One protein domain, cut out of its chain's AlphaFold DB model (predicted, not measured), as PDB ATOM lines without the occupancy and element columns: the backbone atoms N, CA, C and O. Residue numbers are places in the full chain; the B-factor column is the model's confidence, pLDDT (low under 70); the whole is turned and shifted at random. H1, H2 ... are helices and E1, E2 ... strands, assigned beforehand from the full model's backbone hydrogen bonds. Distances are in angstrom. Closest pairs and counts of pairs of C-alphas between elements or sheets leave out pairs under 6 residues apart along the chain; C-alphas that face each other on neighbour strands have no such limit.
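This is residues 5 to 136 of the 146 residues of an uncharacterized protein of Curtobacterium sp. 314Chir4.1 (UniProt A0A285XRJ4). A strongly twisted sheet has three long strands, E1, E2 and E3, with H1 packed over E1, while H2 touches H1 and only grazes the sheet. The short hairpin E4 and E5 meets E3 only at a point, and H3 lies off the sheet, touching no helix. The 132 printed residues run H1 E1 E2 E3 H2 E4 E5 H3; the sheet order is E1 E2 E3 E5 E4, mixed, and the class is mixed helices and strands. It is compact, with a radius of gyration of the C-alphas of 14.5 A and spans of 36 by 34 by 32 A.

H1, residues 5 to 12, is over E1, residues 30 to 38, at a height over the sheet of 9.1 A. E1, E2, residues 42 to 49, and E3, residues 54 to 60, form a meander, each strand the antiparallel neighbour of the one before; N 33 and O 46 are 2.9 A apart and N 45 and O 57 3.0 A, within hydrogen-bond range. H2, residues 78 to 94, touches H1 with residues 78 to 82 alone, at a steep tilt of 41 degrees, the same way; the closest C-alphas, of Ile 7 and Ala 78, are 5.0 A apart. E4, residues 104 to 107, and E5, residues 110 to 113, are an antiparallel hairpin, with N 112 and O 105 at 2.8 A, within hydrogen-bond range. C-alphas 56 and 112, which face each other, are 4.7 A apart. H3, residues 125 to 135, is apart from H1 and H2. In H1, H2 and H3 every O i to N i+4 pair is within hydrogen-bond range.

H1 begins at C-alpha 5 (22.283, 23.225, 202.787). E1 and E2 each span 22.6 A, E3 20.1 A and H2 24.1 A; E1 bends by 52 degrees at residue 33. H3 spans 15.3 A and ends at C-alpha 135 (47.558, 12.400, 208.427).

The C-alphas farthest apart, of Arg 23 and Gly 40, are 39.6 A apart. The printed part has no cut; the links H1 to E1, E3 to H2 and E5 to H3 are long. Mean pLDDT of the printed part is 82.4, with 22 residues under 70, among them 116 to 129.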
ATOM      1  N   ASP A   5      23.031  22.135 203.419       92.31
ATOM      2  CA  ASP A   5      22.283  23.225 202.787       92.31
ATOM      3  C   ASP A   5      22.965  24.585 202.980       92.31
ATOM      4  O   ASP A   5      23.073  25.361 202.030       92.31
ATOM      5  N   ALA A   6      23.482  24.865 204.183       94.12
ATOM      6  CA  ALA A   6      24.195  26.112 204.450       94.12
ATOM      7  C   ALA A   6      25.527  26.172 203.688       94.12
ATOM      8  O   ALA A   6      25.889  27.225 203.169       94.12
ATOM      9  N   ILE A   7      26.242  25.047 203.572       94.62
ATOM     10  CA  ILE A   7      27.470  24.944 202.767       94.62
ATOM     11  C   ILE A   7      27.173  25.261 201.297       94.62
ATOM     12  O   ILE A   7      27.843  26.102 200.691       94.62
ATOM     13  N   VAL A   8      26.147  24.625 200.728       94.94
ATOM     14  CA  VAL A   8      25.740  24.829 199.333       94.94
ATOM     15  C   VAL A   8      25.297  26.270 199.099       94.94
ATOM     16  O   VAL A   8      25.662  26.866 198.085       94.94
ATOM     17  N   GLU A   9      24.543  26.857 200.028       95.38
ATOM     18  CA  GLU A   9      24.121  28.254 199.942       95.38
ATOM     19  C   GLU A   9      25.320  29.213 199.930       95.38
ATOM     20  O   GLU A   9      25.380  30.115 199.091       95.38
ATOM     21  N   VAL A  10      26.300  29.004 200.814       96.44
ATOM     22  CA  VAL A  10      27.518  29.825 200.860       96.44
ATOM     23  C   VAL A  10      28.327  29.680 199.569       96.44
ATOM     24  O   VAL A  10      28.760  30.695 199.020       96.44
ATOM     25  N   LEU A  11      28.492  28.459 199.046       95.06
ATOM     26  CA  LEU A  11      29.212  28.200 197.793       95.06
ATOM     27  C   LEU A  11      28.524  28.818 196.578       95.06
ATOM     28  O   LEU A  11      29.189  29.422 195.742       95.06
ATOM     29  N   ARG A  12      27.194  28.730 196.481       94.88
ATOM     30  CA  ARG A  12      26.432  29.323 195.368       94.88
ATOM     31  C   ARG A  12      26.546  30.843 195.303       94.88
ATOM     32  O   ARG A  12      26.366  31.419 194.235       94.88
ATOM     33  N   ARG A  13      26.870  31.497 196.421       94.81
ATOM     34  CA  ARG A  13      27.163  32.937 196.463       94.81
ATOM     35  C   ARG A  13      28.574  33.271 195.947       94.81
ATOM     36  O   ARG A  13      28.844  34.436 195.667       94.81
ATOM     37  N   GLN A  14      29.462  32.286 195.776       93.88
ATOM     38  CA  GLN A  14      30.830  32.460 195.266       93.88
ATOM     39  C   GLN A  14      30.867  32.492 193.730       93.88
ATOM     40  O   GLN A  14      31.434  31.621 193.077       93.88
ATOM     41  N   THR A  15      30.249  33.510 193.132       88.38
ATOM     42  CA  THR A  15      30.138  33.630 191.665       88.38
ATOM     43  C   THR A  15      31.283  34.415 191.018       88.38
ATOM     44  O   THR A  15      31.375  34.489 189.790       88.38
ATOM     45  N   ALA A  16      32.123  35.065 191.826       92.81
ATOM     46  CA  ALA A  16      33.239  35.871 191.350       92.81
ATOM     47  C   ALA A  16      34.409  34.997 190.874       92.81
ATOM     48  O   ALA A  16      34.567  33.850 191.290       92.81
ATOM     49  N   TRP A  17      35.262  35.573 190.025       94.12
ATOM     50  CA  TRP A  17      36.562  34.975 189.732       94.12
ATOM     51  C   TRP A  17      37.415  34.975 190.995       94.12
ATOM     52  O   TRP A  17      37.615  36.021 191.615       94.12
ATOM     53  N   ARG A  18      37.940  33.805 191.339       93.94
ATOM     54  CA  ARG A  18      38.989  33.648 192.334       93.94
ATOM     55  C   ARG A  18      40.325  33.920 191.664       93.94
ATOM     56  O   ARG A  18      40.645  33.338 190.627       93.94
ATOM     57  N   LEU A  19      41.051  34.876 192.234       92.31
ATOM     58  CA  LEU A  19      42.366  35.293 191.768       92.31
ATOM     59  C   LEU A  19      43.408  34.583 192.624       92.31
ATOM     60  O   LEU A  19      43.424  34.779 193.837       92.31
ATOM     61  N   LEU A  20      44.278  33.791 191.996       84.38
ATOM     62  CA  LEU A  20      45.354  33.101 192.720       84.38
ATOM     63  C   LEU A  20      46.438  34.084 193.198       84.38
ATOM     64  O   LEU A  20      47.099  33.857 194.205       84.38
ATOM     65  N   ASP A  21      46.598  35.202 192.485       83.69
ATOM     66  CA  ASP A  21      47.378  36.364 192.908       83.69
ATOM     67  C   ASP A  21      46.483  37.610 192.800       83.69
ATOM     68  O   ASP A  21      46.096  37.992 191.696       83.69
ATOM     69  N   PRO A  22      46.148  38.303 193.903       83.69
ATOM     70  CA  PRO A  22      45.258  39.463 193.854       83.69
ATOM     71  C   PRO A  22      45.839  40.648 193.065       83.69
ATOM     72  O   PRO A  22      45.120  41.599 192.764       83.69
ATOM     73  N   ARG A  23      47.138  40.629 192.737       87.62
ATOM     74  CA  ARG A  23      47.820  41.713 192.017       87.62
ATOM     75  C   ARG A  23      47.759  41.556 190.500       87.62
ATOM     76  O   ARG A  23      48.082  42.512 189.797       87.62
ATOM     77  N   LYS A  24      47.392  40.379 189.980       87.19
ATOM     78  CA  LYS A  24      47.375  40.107 188.536       87.19
ATOM     79  C   LYS A  24      46.402  38.991 188.175       87.19
ATOM     80  O   LYS A  24      46.269  38.014 188.895       87.19
ATOM     81  N   SER A  25      45.794  39.092 186.999       86.88
ATOM     82  CA  SER A  25      45.029  37.978 186.441       86.88
ATOM     83  C   SER A  25      45.956  36.873 185.935       86.88
ATOM     84  O   SER A  25      46.951  37.160 185.260       86.88
ATOM     85  N   SER A  26      45.590  35.622 186.188       89.56
ATOM     86  CA  SER A  26      46.255  34.426 185.666       89.56
ATOM     87  C   SER A  26      45.316  33.637 184.758       89.56
ATOM     88  O   SER A  26      44.104  33.647 184.957       89.56
ATOM     89  N   ARG A  27      45.862  32.880 183.796       88.75
ATOM     90  CA  ARG A  27      45.071  31.880 183.047       88.75
ATOM     91  C   ARG A  27      44.414  30.855 183.980       88.75
ATOM     92  O   ARG A  27      43.314  30.396 183.709       88.75
ATOM     93  N   LEU A  28      45.080  30.588 185.106       88.38
ATOM     94  CA  LEU A  28      44.649  29.656 186.139       88.38
ATOM     95  C   LEU A  28      43.575  30.241 187.067       88.38
ATOM     96  O   LEU A  28      42.995  29.484 187.835       88.38
ATOM     97  N   ASP A  29      43.292  31.551 187.024       93.06
ATOM     98  CA  ASP A  29      42.157  32.103 187.772       93.06
ATOM     99  C   ASP A  29      40.894  31.333 187.387       93.06
ATOM    100  O   ASP A  29      40.662  31.057 186.206       93.06
ATOM    101  N   TYR A  30      40.060  31.021 188.369       94.00
ATOM    102  CA  TYR A  30      38.900  30.165 188.159       94.00
ATOM    103  C   TYR A  30      37.646  30.735 188.804       94.00
ATOM    104  O   TYR A  30      37.684  31.666 189.606       94.00
ATOM    105  N   ARG A  31      36.501  30.168 188.448       95.31
ATOM    106  CA  ARG A  31      35.239  30.386 189.154       95.31
ATOM    107  C   ARG A  31      34.491  29.073 189.287       95.31
ATOM    108  O   ARG A  31      34.684  28.160 188.481       95.31
ATOM    109  N   LEU A  32      33.603  29.019 190.268       95.31
ATOM    110  CA  LEU A  32      32.631  27.941 190.368       95.31
ATOM    111  C   LEU A  32      31.504  28.240 189.378       95.31
ATOM    112  O   LEU A  32      30.909  29.319 189.419       95.31
ATOM    113  N   THR A  33      31.250  27.330 188.444       93.31
ATOM    114  CA  THR A  33      30.213  27.504 187.413       93.31
ATOM    115  C   THR A  33      28.984  26.644 187.657       93.31
ATOM    116  O   THR A  33      27.924  26.946 187.114       93.31
ATOM    117  N   ASP A  34      29.102  25.623 188.502       93.00
ATOM    118  CA  ASP A  34      27.997  24.766 188.913       93.00
ATOM    119  C   ASP A  34      28.255  24.225 190.322       93.00
ATOM    120  O   ASP A  34      29.388  23.864 190.641       93.00
ATOM    121  N   VAL A  35      27.223  24.203 191.165       94.31
ATOM    122  CA  VAL A  35      27.299  23.740 192.560       94.31
ATOM    123  C   VAL A  35      26.008  23.010 192.914       94.31
ATOM    124  O   VAL A  35      24.921  23.609 193.000       94.31
ATOM    125  N   ARG A  36      26.131  21.708 193.163       93.06
ATOM    126  CA  ARG A  36      25.012  20.800 193.410       93.06
ATOM    127  C   ARG A  36      25.282  19.952 194.645       93.06
ATOM    128  O   ARG A  36      26.394  19.482 194.850       93.06
ATOM    129  N   ALA A  37      24.245  19.731 195.441       92.12
ATOM    130  CA  ALA A  37      24.229  18.618 196.377       92.12
ATOM    131  C   ALA A  37      23.688  17.384 195.653       92.12
ATOM    132  O   ALA A  37      22.731  17.483 194.879       92.12
ATOM    133  N   ARG A  38      24.303  16.237 195.911       89.62
ATOM    134  CA  ARG A  38      23.879  14.913 195.466       89.62
ATOM    135  C   ARG A  38      23.539  14.048 196.678       89.62
ATOM    136  O   ARG A  38      23.920  14.359 197.810       89.62
ATOM    137  N   ASP A  39      22.845  12.947 196.412       86.31
ATOM    138  CA  ASP A  39      22.540  11.931 197.416       86.31
ATOM    139  C   ASP A  39      23.813  11.429 198.114       86.31
ATOM    140  O   ASP A  39      24.905  11.426 197.544       86.31
ATOM    141  N   GLY A  40      23.670  11.010 199.373       85.00
ATOM    142  CA  GLY A  40      24.804  10.564 200.186       85.00
ATOM    143  C   GLY A  40      25.678  11.702 200.717       85.00
ATOM    144  O   GLY A  40      26.821  11.454 201.092       85.00
ATOM    145  N   HIS A  41      25.146  12.930 200.773       89.06
ATOM    146  CA  HIS A  41      25.848  14.109 201.287       89.06
ATOM    147  C   HIS A  41      27.124  14.416 200.484       89.06
ATOM    148  O   HIS A  41      28.196  14.643 201.045       89.06
ATOM    149  N   VAL A  42      27.013  14.404 199.153       89.88
ATOM    150  CA  VAL A  42      28.125  14.701 198.238       89.88
ATOM    151  C   VAL A  42      27.907  16.054 197.577       89.88
ATOM    152  O   VAL A  42      26.846  16.333 197.022       89.88
ATOM    153  N   LEU A  43      28.927  16.895 197.627       91.88
ATOM    154  CA  LEU A  43      29.004  18.156 196.917       91.88
ATOM    155  C   LEU A  43      29.647  17.920 195.546       91.88
ATOM    156  O   LEU A  43      30.759  17.408 195.454       91.88
ATOM    157  N   ASP A  44      28.945  18.325 194.500       92.75
ATOM    158  CA  ASP A  44      29.385  18.304 193.110       92.75
ATOM    159  C   ASP A  44      29.618  19.741 192.637       92.75
ATOM    160  O   ASP A  44      28.692  20.562 192.630       92.75
ATOM    161  N   VAL A  45      30.869  20.054 192.300       93.25
ATOM    162  CA  VAL A  45      31.294  21.402 191.910       93.25
ATOM    163  C   VAL A  45      31.980  21.368 190.560       93.25
ATOM    164  O   VAL A  45      32.980  20.673 190.385       93.25
ATOM    165  N   ARG A  46      31.516  22.208 189.633       93.38
ATOM    166  CA  ARG A  46      32.247  22.509 188.404       93.38
ATOM    167  C   ARG A  46      33.090  23.758 188.574       93.38
ATOM    168  O   ARG A  46      32.590  24.823 188.943       93.38
ATOM    169  N   ILE A  47      34.358  23.624 188.222       92.38
ATOM    170  CA  ILE A  47      35.330  24.706 188.163       92.38
ATOM    171  C   ILE A  47      35.623  25.020 186.703       92.38
ATOM    172  O   ILE A  47      35.746  24.119 185.873       92.38
ATOM    173  N   THR A  48      35.738  26.305 186.377       92.12
ATOM    174  CA  THR A  48      36.151  26.758 185.047       92.12
ATOM    175  C   THR A  48      37.230  27.823 185.174       92.12
ATOM    176  O   THR A  48      37.015  28.833 185.849       92.12
ATOM    177  N   GLN A  49      38.369  27.587 184.527       91.44
ATOM    178  CA  GLN A  49      39.508  28.498 184.439       91.44
ATOM    179  C   GLN A  49      39.309  29.540 183.327       91.44
ATOM    180  O   GLN A  49      38.426  29.412 182.472       91.44
ATOM    181  N   ARG A  50      40.098  30.622 183.346       90.69
ATOM    182  CA  ARG A  50      39.979  31.723 182.369       90.69
ATOM    183  C   ARG A  50      40.327  31.320 180.942       90.69
ATOM    184  O   ARG A  50      39.797  31.928 180.015       90.69
ATOM    185  N   ASP A  51      41.206  30.343 180.765       86.38
ATOM    186  CA  ASP A  51      41.559  29.777 179.456       86.38
ATOM    187  C   ASP A  51      40.505  28.792 178.917       86.38
ATOM    188  O   ASP A  51      40.615  28.336 177.780       86.38
ATOM    189  N   GLY A  52      39.436  28.546 179.681       86.06
ATOM    190  CA  GLY A  52      38.306  27.710 179.286       86.06
ATOM    191  C   GLY A  52      38.429  26.258 179.733       86.06
ATOM    192  O   GLY A  52      37.475  25.499 179.546       86.06
ATOM    193  N   GLU A  53      39.546  25.869 180.355       85.62
ATOM    194  CA  GLU A  53      39.654  24.555 180.978       85.62
ATOM    195  C   GLU A  53      38.635  24.408 182.111       85.62
ATOM    196  O   GLU A  53      38.255  25.365 182.796       85.62
ATOM    197  N   SER A  54      38.134  23.188 182.287       87.44
ATOM    198  CA  SER A  54      37.161  22.893 183.328       87.44
ATOM    199  C   SER A  54      37.358  21.505 183.905       87.44
ATOM    200  O   SER A  54      37.843  20.585 183.244       87.44
ATOM    201  N   ALA A  55      36.961  21.372 185.161       87.00
ATOM    202  CA  ALA A  55      37.002  20.128 185.899       87.00
ATOM    203  C   ALA A  55      35.807  20.068 186.846       87.00
ATOM    204  O   ALA A  55      35.308  21.104 187.298       87.00
ATOM    205  N   CYS A  56      35.359  18.855 187.144       89.81
ATOM    206  CA  CYS A  56      34.339  18.620 188.153       89.81
ATOM    207  C   CYS A  56      34.973  17.957 189.378       89.81
ATOM    208  O   CYS A  56      35.904  17.166 189.241       89.81
ATOM    209  N   LEU A  57      34.466  18.280 190.563       89.19
ATOM    210  CA  LEU A  57      34.917  17.743 191.844       89.19
ATOM    211  C   LEU A  57      33.749  17.092 192.568       89.19
ATOM    212  O   LEU A  57      32.677  17.690 192.642       89.19
ATOM    213  N   LEU A  58      33.984  15.919 193.156       89.25
ATOM    214  CA  LEU A  58      33.076  15.311 194.126       89.25
ATOM    215  C   LEU A  58      33.713  15.364 195.508       89.25
ATOM    216  O   LEU A  58      34.784  14.803 195.734       89.25
ATOM    217  N   ILE A  59      33.053  16.046 196.436       88.44
ATOM    218  CA  ILE A  59      33.544  16.267 197.793       88.44
ATOM    219  C   ILE A  59      32.499  15.739 198.771       88.44
ATOM    220  O   ILE A  59      31.345  16.158 198.742       88.44
ATOM    221  N   GLY A  60      32.891  14.837 199.669       88.62
ATOM    222  CA  GLY A  60      32.024  14.436 200.775       88.62
ATOM    223  C   GLY A  60      31.763  15.620 201.708       88.62
ATOM    224  O   GLY A  60      32.703  16.214 202.237       88.62
ATOM    225  N   MET A  61      30.495  15.969 201.913       90.06
ATOM    226  CA  MET A  61      30.079  16.992 202.873       90.06
ATOM    227  C   MET A  61      30.144  16.439 204.303       90.06
ATOM    228  O   MET A  61      30.138  15.217 204.484       90.06
ATOM    229  N   PRO A  62      30.183  17.289 205.346       88.12
ATOM    230  CA  PRO A  62      30.342  16.839 206.728       88.12
ATOM    231  C   PRO A  62      29.351  15.758 207.166       88.12
ATOM    232  O   PRO A  62      29.746  14.823 207.861       88.12
ATOM    233  N   ALA A  63      28.091  15.847 206.733       87.25
ATOM    234  CA  ALA A  63      27.064  14.872 207.089       87.25
ATOM    235  C   ALA A  63      27.292  13.475 206.478       87.25
ATOM    236  O   ALA A  63      26.797  12.492 207.026       87.25
ATOM    237  N   SER A  64      28.091  13.354 205.407       86.75
ATOM    238  CA  SER A  64      28.451  12.052 204.817       86.75
ATOM    239  C   SER A  64      29.305  11.188 205.749       86.75
ATOM    240  O   SER A  64      29.416   9.982 205.540       86.75
ATOM    241  N   GLY A  65      29.979  11.798 206.733       81.44
ATOM    242  CA  GLY A  65      31.014  11.134 207.526       81.44
ATOM    243  C   GLY A  65      32.281  10.787 206.731       81.44
ATOM    244  O   GLY A  65      33.198  10.184 207.288       81.44
ATOM    245  N   SER A  66      32.354  11.169 205.450       79.75
ATOM    246  CA  SER A  66      33.536  10.972 204.615       79.75
ATOM    247  C   SER A  66      34.730  11.727 205.177       79.75
ATOM    248  O   SER A  66      34.608  12.760 205.843       79.75
ATOM    249  N   HIS A  67      35.915  11.224 204.863       74.12
ATOM    250  CA  HIS A  67      37.145  11.902 205.230       74.12
ATOM    251  C   HIS A  67      37.301  13.201 204.433       74.12
ATOM    252  O   HIS A  67      37.098  13.234 203.222       74.12
ATOM    253  N   GLN A  68      37.694  14.265 205.127       78.88
ATOM    254  CA  GLN A  68      37.861  15.604 204.562       78.88
ATOM    255  C   GLN A  68      39.315  16.030 204.747       78.88
ATOM    256  O   GLN A  68      39.654  16.815 205.629       78.88
ATOM    257  N   TYR A  69      40.196  15.428 203.948       71.88
ATOM    258  CA  TYR A  69      41.651  15.519 204.117       71.88
ATOM    259  C   TYR A  69      42.230  16.935 203.968       71.88
ATOM    260  O   TYR A  69      43.347  17.189 204.406       71.88
ATOM    261  N   TRP A  70      41.465  17.841 203.363       77.50
ATOM    262  CA  TRP A  70      41.814  19.232 203.083       77.50
ATOM    263  C   TRP A  70      41.356  20.216 204.175       77.50
ATOM    264  O   TRP A  70      41.628  21.409 204.092       77.50
ATOM    265  N   VAL A  71      40.649  19.752 205.211       79.25
ATOM    266  CA  VAL A  71      40.235  20.616 206.328       79.25
ATOM    267  C   VAL A  71      41.445  20.874 207.230       79.25
ATOM    268  O   VAL A  71      41.881  19.993 207.969       79.25
ATOM    269  N   TYR A  72      41.989  22.091 207.179       68.62
ATOM    270  CA  TYR A  72      43.148  22.526 207.965       68.62
ATOM    271  C   TYR A  72      42.829  22.671 209.463       68.62
ATOM    272  O   TYR A  72      43.654  22.331 210.314       68.62
ATOM    273  N   ALA A  73      41.628  23.144 209.805       76.50
ATOM    274  CA  ALA A  73      41.165  23.356 211.176       76.50
ATOM    275  C   ALA A  73      39.674  23.028 211.322       76.50
ATOM    276  O   ALA A  73      38.904  23.158 210.372       76.50
ATOM    277  N   ARG A  74      39.237  22.649 212.531       82.50
ATOM    278  CA  ARG A  74      37.815  22.386 212.807       82.50
ATOM    279  C   ARG A  74      36.979  23.635 212.462       82.50
ATOM    280  O   ARG A  74      37.146  24.645 213.143       82.50
ATOM    281  N   PRO A  75      36.081  23.578 211.460       85.06
ATOM    282  CA  PRO A  75      35.294  24.743 211.078       85.06
ATOM    283  C   PRO A  75      34.256  25.084 212.154       85.06
ATOM    284  O   PRO A  75      33.618  24.183 212.712       85.06
ATOM    285  N   GLY A  76      34.092  26.378 212.447       88.31
ATOM    286  CA  GLY A  76      33.078  26.877 213.375       88.31
ATOM    287  C   GLY A  76      31.686  26.916 212.745       88.31
ATOM    288  O   GLY A  76      30.689  26.619 213.413       88.31
ATOM    289  N   ASP A  77      31.619  27.211 211.447       92.56
ATOM    290  CA  ASP A  77      30.389  27.258 210.662       92.56
ATOM    291  C   ASP A  77      30.589  26.839 209.185       92.56
ATOM    292  O   ASP A  77      31.642  26.337 208.784       92.56
ATOM    293  N   ALA A  78      29.534  26.988 208.376       94.25
ATOM    294  CA  ALA A  78      29.569  26.673 206.949       94.25
ATOM    295  C   ALA A  78      30.489  27.613 206.149       94.25
ATOM    296  O   ALA A  78      31.079  27.179 205.163       94.25
ATOM    297  N   ALA A  79      30.634  28.876 206.559       94.44
ATOM    298  CA  ALA A  79      31.510  29.826 205.883       94.44
ATOM    299  C   ALA A  79      32.984  29.485 206.123       94.44
ATOM    300  O   ALA A  79      33.760  29.495 205.170       94.44
ATOM    301  N   ASP A  80      33.347  29.089 207.344       89.06
ATOM    302  CA  ASP A  80      34.685  28.589 207.671       89.06
ATOM    303  C   ASP A  80      35.031  27.336 206.860       89.06
ATOM    304  O   ASP A  80      36.141  27.201 206.343       89.06
ATOM    305  N   TRP A  81      34.079  26.406 206.735       91.81
ATOM    306  CA  TRP A  81      34.263  25.175 205.965       91.81
ATOM    307  C   TRP A  81      34.468  25.467 204.478       91.81
ATOM    308  O   TRP A  81      35.419  24.974 203.873       91.81
ATOM    309  N   VAL A  82      33.615  26.320 203.902       94.19
ATOM    310  CA  VAL A  82      33.731  26.739 202.501       94.19
ATOM    311  C   VAL A  82      35.020  27.525 202.272       94.19
ATOM    312  O   VAL A  82      35.675  27.321 201.256       94.19
ATOM    313  N   GLY A  83      35.425  28.378 203.212       90.69
ATOM    314  CA  GLY A  83      36.689  29.106 203.143       90.69
ATOM    315  C   GLY A  83      37.885  28.162 203.038       90.69
ATOM    316  O   GLY A  83      38.718  28.336 202.156       90.69
ATOM    317  N   GLN A  84      37.927  27.122 203.874       88.19
ATOM    318  CA  GLN A  84      38.979  26.104 203.811       88.19
ATOM    319  C   GLN A  84      38.946  25.305 202.506       88.19
ATOM    320  O   GLN A  84      39.999  25.091 201.912       88.19
ATOM    321  N   LEU A  85      37.755  24.925 202.024       90.00
ATOM    322  CA  LEU A  85      37.619  24.239 200.738       90.00
ATOM    323  C   LEU A  85      38.167  25.092 199.590       90.00
ATOM    324  O   LEU A  85      38.880  24.591 198.730       90.00
ATOM    325  N   LEU A  86      37.826  26.377 199.565       91.69
ATOM    326  CA  LEU A  86      38.245  27.282 198.499       91.69
ATOM    327  C   LEU A  86      39.744  27.574 198.545       91.69
ATOM    328  O   LEU A  86      40.359  27.629 197.488       91.69
ATOM    329  N   THR A  87      40.332  27.718 199.737       86.62
ATOM    330  CA  THR A  87      41.792  27.800 199.896       86.62
ATOM    331  C   THR A  87      42.463  26.559 199.329       86.62
ATOM    332  O   THR A  87      43.414  26.673 198.563       86.62
ATOM    333  N   TRP A  88      41.933  25.379 199.648       85.19
ATOM    334  CA  TRP A  88      42.462  24.139 199.105       85.19
ATOM    335  C   TRP A  88      42.344  24.099 197.574       85.19
ATOM    336  O   TRP A  88      43.336  23.867 196.896       85.19
ATOM    337  N   ILE A  89      41.183  24.435 196.998       88.50
ATOM    338  CA  ILE A  89      41.031  24.521 195.535       88.50
ATOM    339  C   ILE A  89      42.008  25.548 194.929       88.50
ATOM    340  O   ILE A  89      42.557  25.288 193.862       88.50
ATOM    341  N   ASP A  90      42.259  26.691 195.579       87.31
ATOM    342  CA  ASP A  90      43.239  27.679 195.104       87.31
ATOM    343  C   ASP A  90      44.650  27.067 195.007       87.31
ATOM    344  O   ASP A  90      45.315  27.223 193.980       87.31
ATOM    345  N   GLU A  91      45.086  26.341 196.041       81.25
ATOM    346  CA  GLU A  91      46.369  25.618 196.064       81.25
ATOM    347  C   GLU A  91      46.445  24.574 194.945       81.25
ATOM    348  O   GLU A  91      47.455  24.461 194.239       81.25
ATOM    349  N   GLU A  92      45.352  23.848 194.731       81.50
ATOM    350  CA  GLU A  92      45.288  22.833 193.694       81.50
ATOM    351  C   GLU A  92      45.361  23.433 192.296       81.50
ATOM    352  O   GLU A  92      46.200  23.053 191.486       81.50
ATOM    353  N   VAL A  93      44.525  24.420 191.994       85.12
ATOM    354  CA  VAL A  93      44.518  25.096 190.694       85.12
ATOM    355  C   VAL A  93      45.878  25.740 190.411       85.12
ATOM    356  O   VAL A  93      46.378  25.646 189.287       85.12
ATOM    357  N   PHE A  94      46.509  26.353 191.419       81.75
ATOM    358  CA  PHE A  94      47.849  26.930 191.292       81.75
ATOM    359  C   PHE A  94      48.899  25.896 190.876       81.75
ATOM    360  O   PHE A  94      49.806  26.209 190.104       81.75
ATOM    361  N   THR A  95      48.756  24.660 191.349       77.12
ATOM    362  CA  THR A  95      49.660  23.549 191.051       77.12
ATOM    363  C   THR A  95      49.170  22.682 189.888       77.12
ATOM    364  O   THR A  95      49.481  21.501 189.823       77.12
ATOM    365  N   ASP A  96      48.396  23.230 188.945       77.31
ATOM    366  CA  ASP A  96      47.863  22.475 187.794       77.31
ATOM    367  C   ASP A  96      47.036  21.240 188.220       77.31
ATOM    368  O   ASP A  96      46.958  20.203 187.562       77.31
ATOM    369  N   GLY A  97      46.413  21.338 189.395       74.19
ATOM    370  CA  GLY A  97      45.563  20.352 190.056       74.19
ATOM    371  C   GLY A  97      44.386  19.865 189.213       74.19
ATOM    372  O   GLY A  97      43.871  18.783 189.467       74.19
ATOM    373  N   LEU A  98      43.991  20.636 188.200       76.62
ATOM    374  CA  LEU A  98      42.876  20.341 187.299       76.62
ATOM    375  C   LEU A  98      43.314  19.759 185.949       76.62
ATOM    376  O   LEU A  98      42.456  19.416 185.137       76.62
ATOM    377  N   GLY A  99      44.619  19.619 185.708       74.25
ATOM    378  CA  GLY A  99      45.161  19.163 184.432       74.25
ATOM    379  C   GLY A  99      44.870  17.684 184.103       74.25
ATOM    380  O   GLY A  99      44.268  16.943 184.892       74.25
ATOM    381  N   PRO A 100      45.303  17.210 182.919       69.12
ATOM    382  CA  PRO A 100      45.074  15.840 182.451       69.12
ATOM    383  C   PRO A 100      45.882  14.774 183.209       69.12
ATOM    384  O   PRO A 100      45.522  13.603 183.173       69.12
ATOM    385  N   GLY A 101      46.948  15.150 183.923       69.25
ATOM    386  CA  GLY A 101      47.794  14.223 184.691       69.25
ATOM    387  C   GLY A 101      47.185  13.725 186.009       69.25
ATOM    388  O   GLY A 101      47.905  13.204 186.856       69.25
ATOM    389  N   ARG A 102      45.884  13.933 186.226       74.12
ATOM    390  CA  ARG A 102      45.206  13.689 187.502       74.12
ATOM    391  C   ARG A 102      44.388  12.421 187.486       74.12
ATOM    392  O   ARG A 102      43.800  12.069 186.466       74.12
ATOM    393  N   LEU A 103      44.303  11.783 188.654       75.50
ATOM    394  CA  LEU A 103      43.371  10.687 188.848       75.50
ATOM    395  C   LEU A 103      41.947  11.221 188.709       75.50
ATOM    396  O   LEU A 103      41.557  12.188 189.374       75.50
ATOM    397  N   ARG A 104      41.194  10.584 187.820       82.00
ATOM    398  CA  ARG A 104      39.832  10.960 187.485       82.00
ATOM    399  C   ARG A 104      38.935   9.739 187.499       82.00
ATOM    400  O   ARG A 104      39.367   8.643 187.144       82.00
ATOM    401  N   GLU A 105      37.691   9.960 187.879       85.19
ATOM    402  CA  GLU A 105      36.627   8.972 187.785       85.19
ATOM    403  C   GLU A 105      35.525   9.485 186.867       85.19
ATOM    404  O   GLU A 105      35.133  10.652 186.927       85.19
ATOM    405  N   GLU A 106      35.014   8.594 186.027       84.62
ATOM    406  CA  GLU A 106      33.884   8.887 185.157       84.62
ATOM    407  C   GLU A 106      32.579   8.552 185.880       84.62
ATOM    408  O   GLU A 106      32.340   7.402 186.252       84.62
ATOM    409  N   HIS A 107      31.701   9.544 186.032       79.88
ATOM    410  CA  HIS A 107      30.363   9.368 186.597       79.88
ATOM    411  C   HIS A 107      29.333   9.988 185.657       79.88
ATOM    412  O   HIS A 107      29.350  11.189 185.404       79.88
ATOM    413  N   GLY A 108      28.423   9.176 185.112       78.81
ATOM    414  CA  GLY A 108      27.345   9.682 184.248       78.81
ATOM    415  C   GLY A 108      27.819  10.402 182.975       78.81
ATOM    416  O   GLY A 108      27.095  11.252 182.466       78.81
ATOM    417  N   GLY A 109      29.016  10.080 182.469       79.19
ATOM    418  CA  GLY A 109      29.612  10.719 181.287       79.19
ATOM    419  C   GLY A 109      30.349  12.031 181.568       79.19
ATOM    420  O   GLY A 109      30.747  12.709 180.623       79.19
ATOM    421  N   GLU A 110      30.527  12.396 182.839       83.25
ATOM    422  CA  GLU A 110      31.390  13.497 183.262       83.25
ATOM    423  C   GLU A 110      32.633  12.968 183.993       83.25
ATOM    424  O   GLU A 110      32.557  12.014 184.770       83.25
ATOM    425  N   SER A 111      33.763  13.643 183.770       82.75
ATOM    426  CA  SER A 111      35.059  13.320 184.365       82.75
ATOM    427  C   SER A 111      35.288  14.147 185.629       82.75
ATOM    428  O   SER A 111      35.339  15.382 185.567       82.75
ATOM    429  N   TYR A 112      35.445  13.479 186.770       85.44
ATOM    430  CA  TYR A 112      35.638  14.109 188.075       85.44
ATOM    431  C   TYR A 112      37.055  13.894 188.577       85.44
ATOM    432  O   TYR A 112      37.551  12.772 188.556       85.44
ATOM    433  N   VAL A 113      37.694  14.950 189.072       83.50
ATOM    434  CA  VAL A 113      38.985  14.837 189.758       83.50
ATOM    435  C   VAL A 113      38.758  14.197 191.126       83.50
ATOM    436  O   VAL A 113      37.887  14.626 191.888       83.50
ATOM    437  N   VAL A 114      39.542  13.164 191.433       77.56
ATOM    438  CA  VAL A 114      39.446  12.444 192.707       77.56
ATOM    439  C   VAL A 114      40.085  13.265 193.823       77.56
ATOM    440  O   VAL A 114      41.265  13.611 193.770       77.56
ATOM    441  N   VAL A 115      39.311  13.543 194.874       76.12
ATOM    442  CA  VAL A 115      39.809  14.182 196.097       76.12
ATOM    443  C   VAL A 115      40.567  13.156 196.937       76.12
ATOM    444  O   VAL A 115      39.986  12.175 197.396       76.12
ATOM    445  N   ALA A 116      41.861  13.384 197.162       67.06
ATOM    446  CA  ALA A 116      42.736  12.482 197.908       67.06
ATOM    447  C   ALA A 116      43.388  13.180 199.111       67.06
ATOM    448  O   ALA A 116      43.330  14.401 199.256       67.06
ATOM    449  N   ASN A 117      43.991  12.385 199.998       59.56
ATOM    450  CA  ASN A 117      44.765  12.903 201.119       59.56
ATOM    451  C   ASN A 117      46.028  13.595 200.587       59.56
ATOM    452  O   ASN A 117      46.814  12.949 199.909       59.56
ATOM    453  N   TYR A 118      46.168  14.891 200.891       55.97
ATOM    454  CA  TYR A 118      47.263  15.791 200.506       55.97
ATOM    455  C   TYR A 118      47.436  16.059 198.997       55.97
ATOM    456  O   TYR A 118      47.993  15.224 198.308       55.97
ATOM    457  N   GLY A 119      47.075  17.258 198.514       52.69
ATOM    458  CA  GLY A 119      47.621  17.861 197.283       52.69
ATOM    459  C   GLY A 119      47.443  17.064 195.982       52.69
ATOM    460  O   GLY A 119      48.123  16.065 195.757       52.69
ATOM    461  N   TRP A 120      46.622  17.524 195.044       56.12
ATOM    462  CA  TRP A 120      46.486  16.908 193.723       56.12
ATOM    463  C   TRP A 120      47.804  16.904 192.939       56.12
ATOM    464  O   TRP A 120      47.992  15.969 192.160       56.12
ATOM    465  N   HIS A 121      48.743  17.846 193.145       45.84
ATOM    466  CA  HIS A 121      50.041  17.872 192.443       45.84
ATOM    467  C   HIS A 121      51.170  17.047 193.080       45.84
ATOM    468  O   HIS A 121      51.808  17.439 194.054       45.84
ATOM    469  N   GLN A 122      51.507  15.939 192.409       52.00
ATOM    470  CA  GLN A 122      52.689  15.105 192.649       52.00
ATOM    471  C   GLN A 122      53.982  15.780 192.149       52.00
ATOM    472  O   GLN A 122      54.596  15.331 191.185       52.00
ATOM    473  N   THR A 123      54.415  16.877 192.774       44.84
ATOM    474  CA  THR A 123      55.796  17.375 192.567       44.84
ATOM    475  C   THR A 123      56.820  16.463 193.240       44.84
ATOM    476  O   THR A 123      57.946  16.360 192.766       44.84
ATOM    477  N   ASP A 124      56.423  15.822 194.342       54.50
ATOM    478  CA  ASP A 124      57.266  14.959 195.161       54.50
ATOM    479  C   ASP A 124      56.418  13.820 195.745       54.50
ATOM    480  O   ASP A 124      55.617  14.000 196.667       54.50
ATOM    481  N   THR A 125      56.562  12.636 195.154       57.66
ATOM    482  CA  THR A 125      55.810  11.437 195.531       57.66
ATOM    483  C   THR A 125      56.175  10.942 196.935       57.66
ATOM    484  O   THR A 125      55.332  10.347 197.608       57.66
ATOM    485  N   GLU A 126      57.404  11.191 197.402       62.38
ATOM    486  CA  GLU A 126      57.876  10.754 198.722       62.38
ATOM    487  C   GLU A 126      57.300  11.636 199.831       62.38
ATOM    488  O   GLU A 126      56.781  11.123 200.826       62.38
ATOM    489  N   GLU A 127      57.307  12.955 199.638       59.59
ATOM    490  CA  GLU A 127      56.727  13.895 200.600       59.59
ATOM    491  C   GLU A 127      55.204  13.731 200.701       59.59
ATOM    492  O   GLU A 127      54.642  13.724 201.801       59.59
ATOM    493  N   HIS A 128      54.534  13.489 199.571       59.81
ATOM    494  CA  HIS A 128      53.112  13.150 199.550       59.81
ATOM    495  C   HIS A 128      52.819  11.863 200.340       59.81
ATOM    496  O   HIS A 128      51.894  11.831 201.157       59.81
ATOM    497  N   ALA A 129      53.624  10.809 200.157       65.88
ATOM    498  CA  ALA A 129      53.479   9.568 200.915       65.88
ATOM    499  C   ALA A 129      53.708   9.787 202.422       65.88
ATOM    500  O   ALA A 129      52.940   9.278 203.244       65.88
ATOM    501  N   ARG A 130      54.717  10.589 202.796       70.62
ATOM    502  CA  ARG A 130      55.017  10.936 204.194       70.62
ATOM    503  C   ARG A 130      53.854  11.674 204.856       70.62
ATOM    504  O   ARG A 130      53.469  11.329 205.973       70.62
ATOM    505  N   LEU A 131      53.293  12.677 204.183       60.91
ATOM    506  CA  LEU A 131      52.208  13.502 204.718       60.91
ATOM    507  C   LEU A 131      50.874  12.755 204.749       60.91
ATOM    508  O   LEU A 131      50.165  12.839 205.750       60.91
ATOM    509  N   THR A 132      50.586  11.938 203.735       64.31
ATOM    510  CA  THR A 132      49.439  11.016 203.738       64.31
ATOM    511  C   THR A 132      49.513  10.036 204.910       64.31
ATOM    512  O   THR A 132      48.526   9.839 205.620       64.31
ATOM    513  N   ALA A 133      50.689   9.448 205.161       70.19
ATOM    514  CA  ALA A 133      50.901   8.548 206.293       70.19
ATOM    515  C   ALA A 133      50.751   9.267 207.644       70.19
ATOM    516  O   ALA A 133      50.129   8.726 208.558       70.19
ATOM    517  N   ALA A 134      51.276  10.491 207.764       66.25
ATOM    518  CA  ALA A 134      51.195  11.290 208.987       66.25
ATOM    519  C   ALA A 134      49.763  11.748 209.312       66.25
ATOM    520  O   ALA A 134      49.364  11.740 210.474       66.25
ATOM    521  N   ALA A 135      48.975  12.084 208.289       64.19
ATOM    522  CA  ALA A 135      47.558  12.400 208.427       64.19
ATOM    523  C   ALA A 135      46.723  11.176 208.848       64.19
ATOM    524  O   ALA A 135      45.639  11.318 209.409       64.19
ATOM    525  N   GLY A 136      47.214   9.963 208.579       66.19
ATOM    526  CA  GLY A 136      46.505   8.722 208.851       66.19
ATOM    527  C   GLY A 136      45.323   8.476 207.902       66.19
ATOM    528  O   GLY A 136      44.973   9.317 207.068       66.19
TER     529      GLY A 136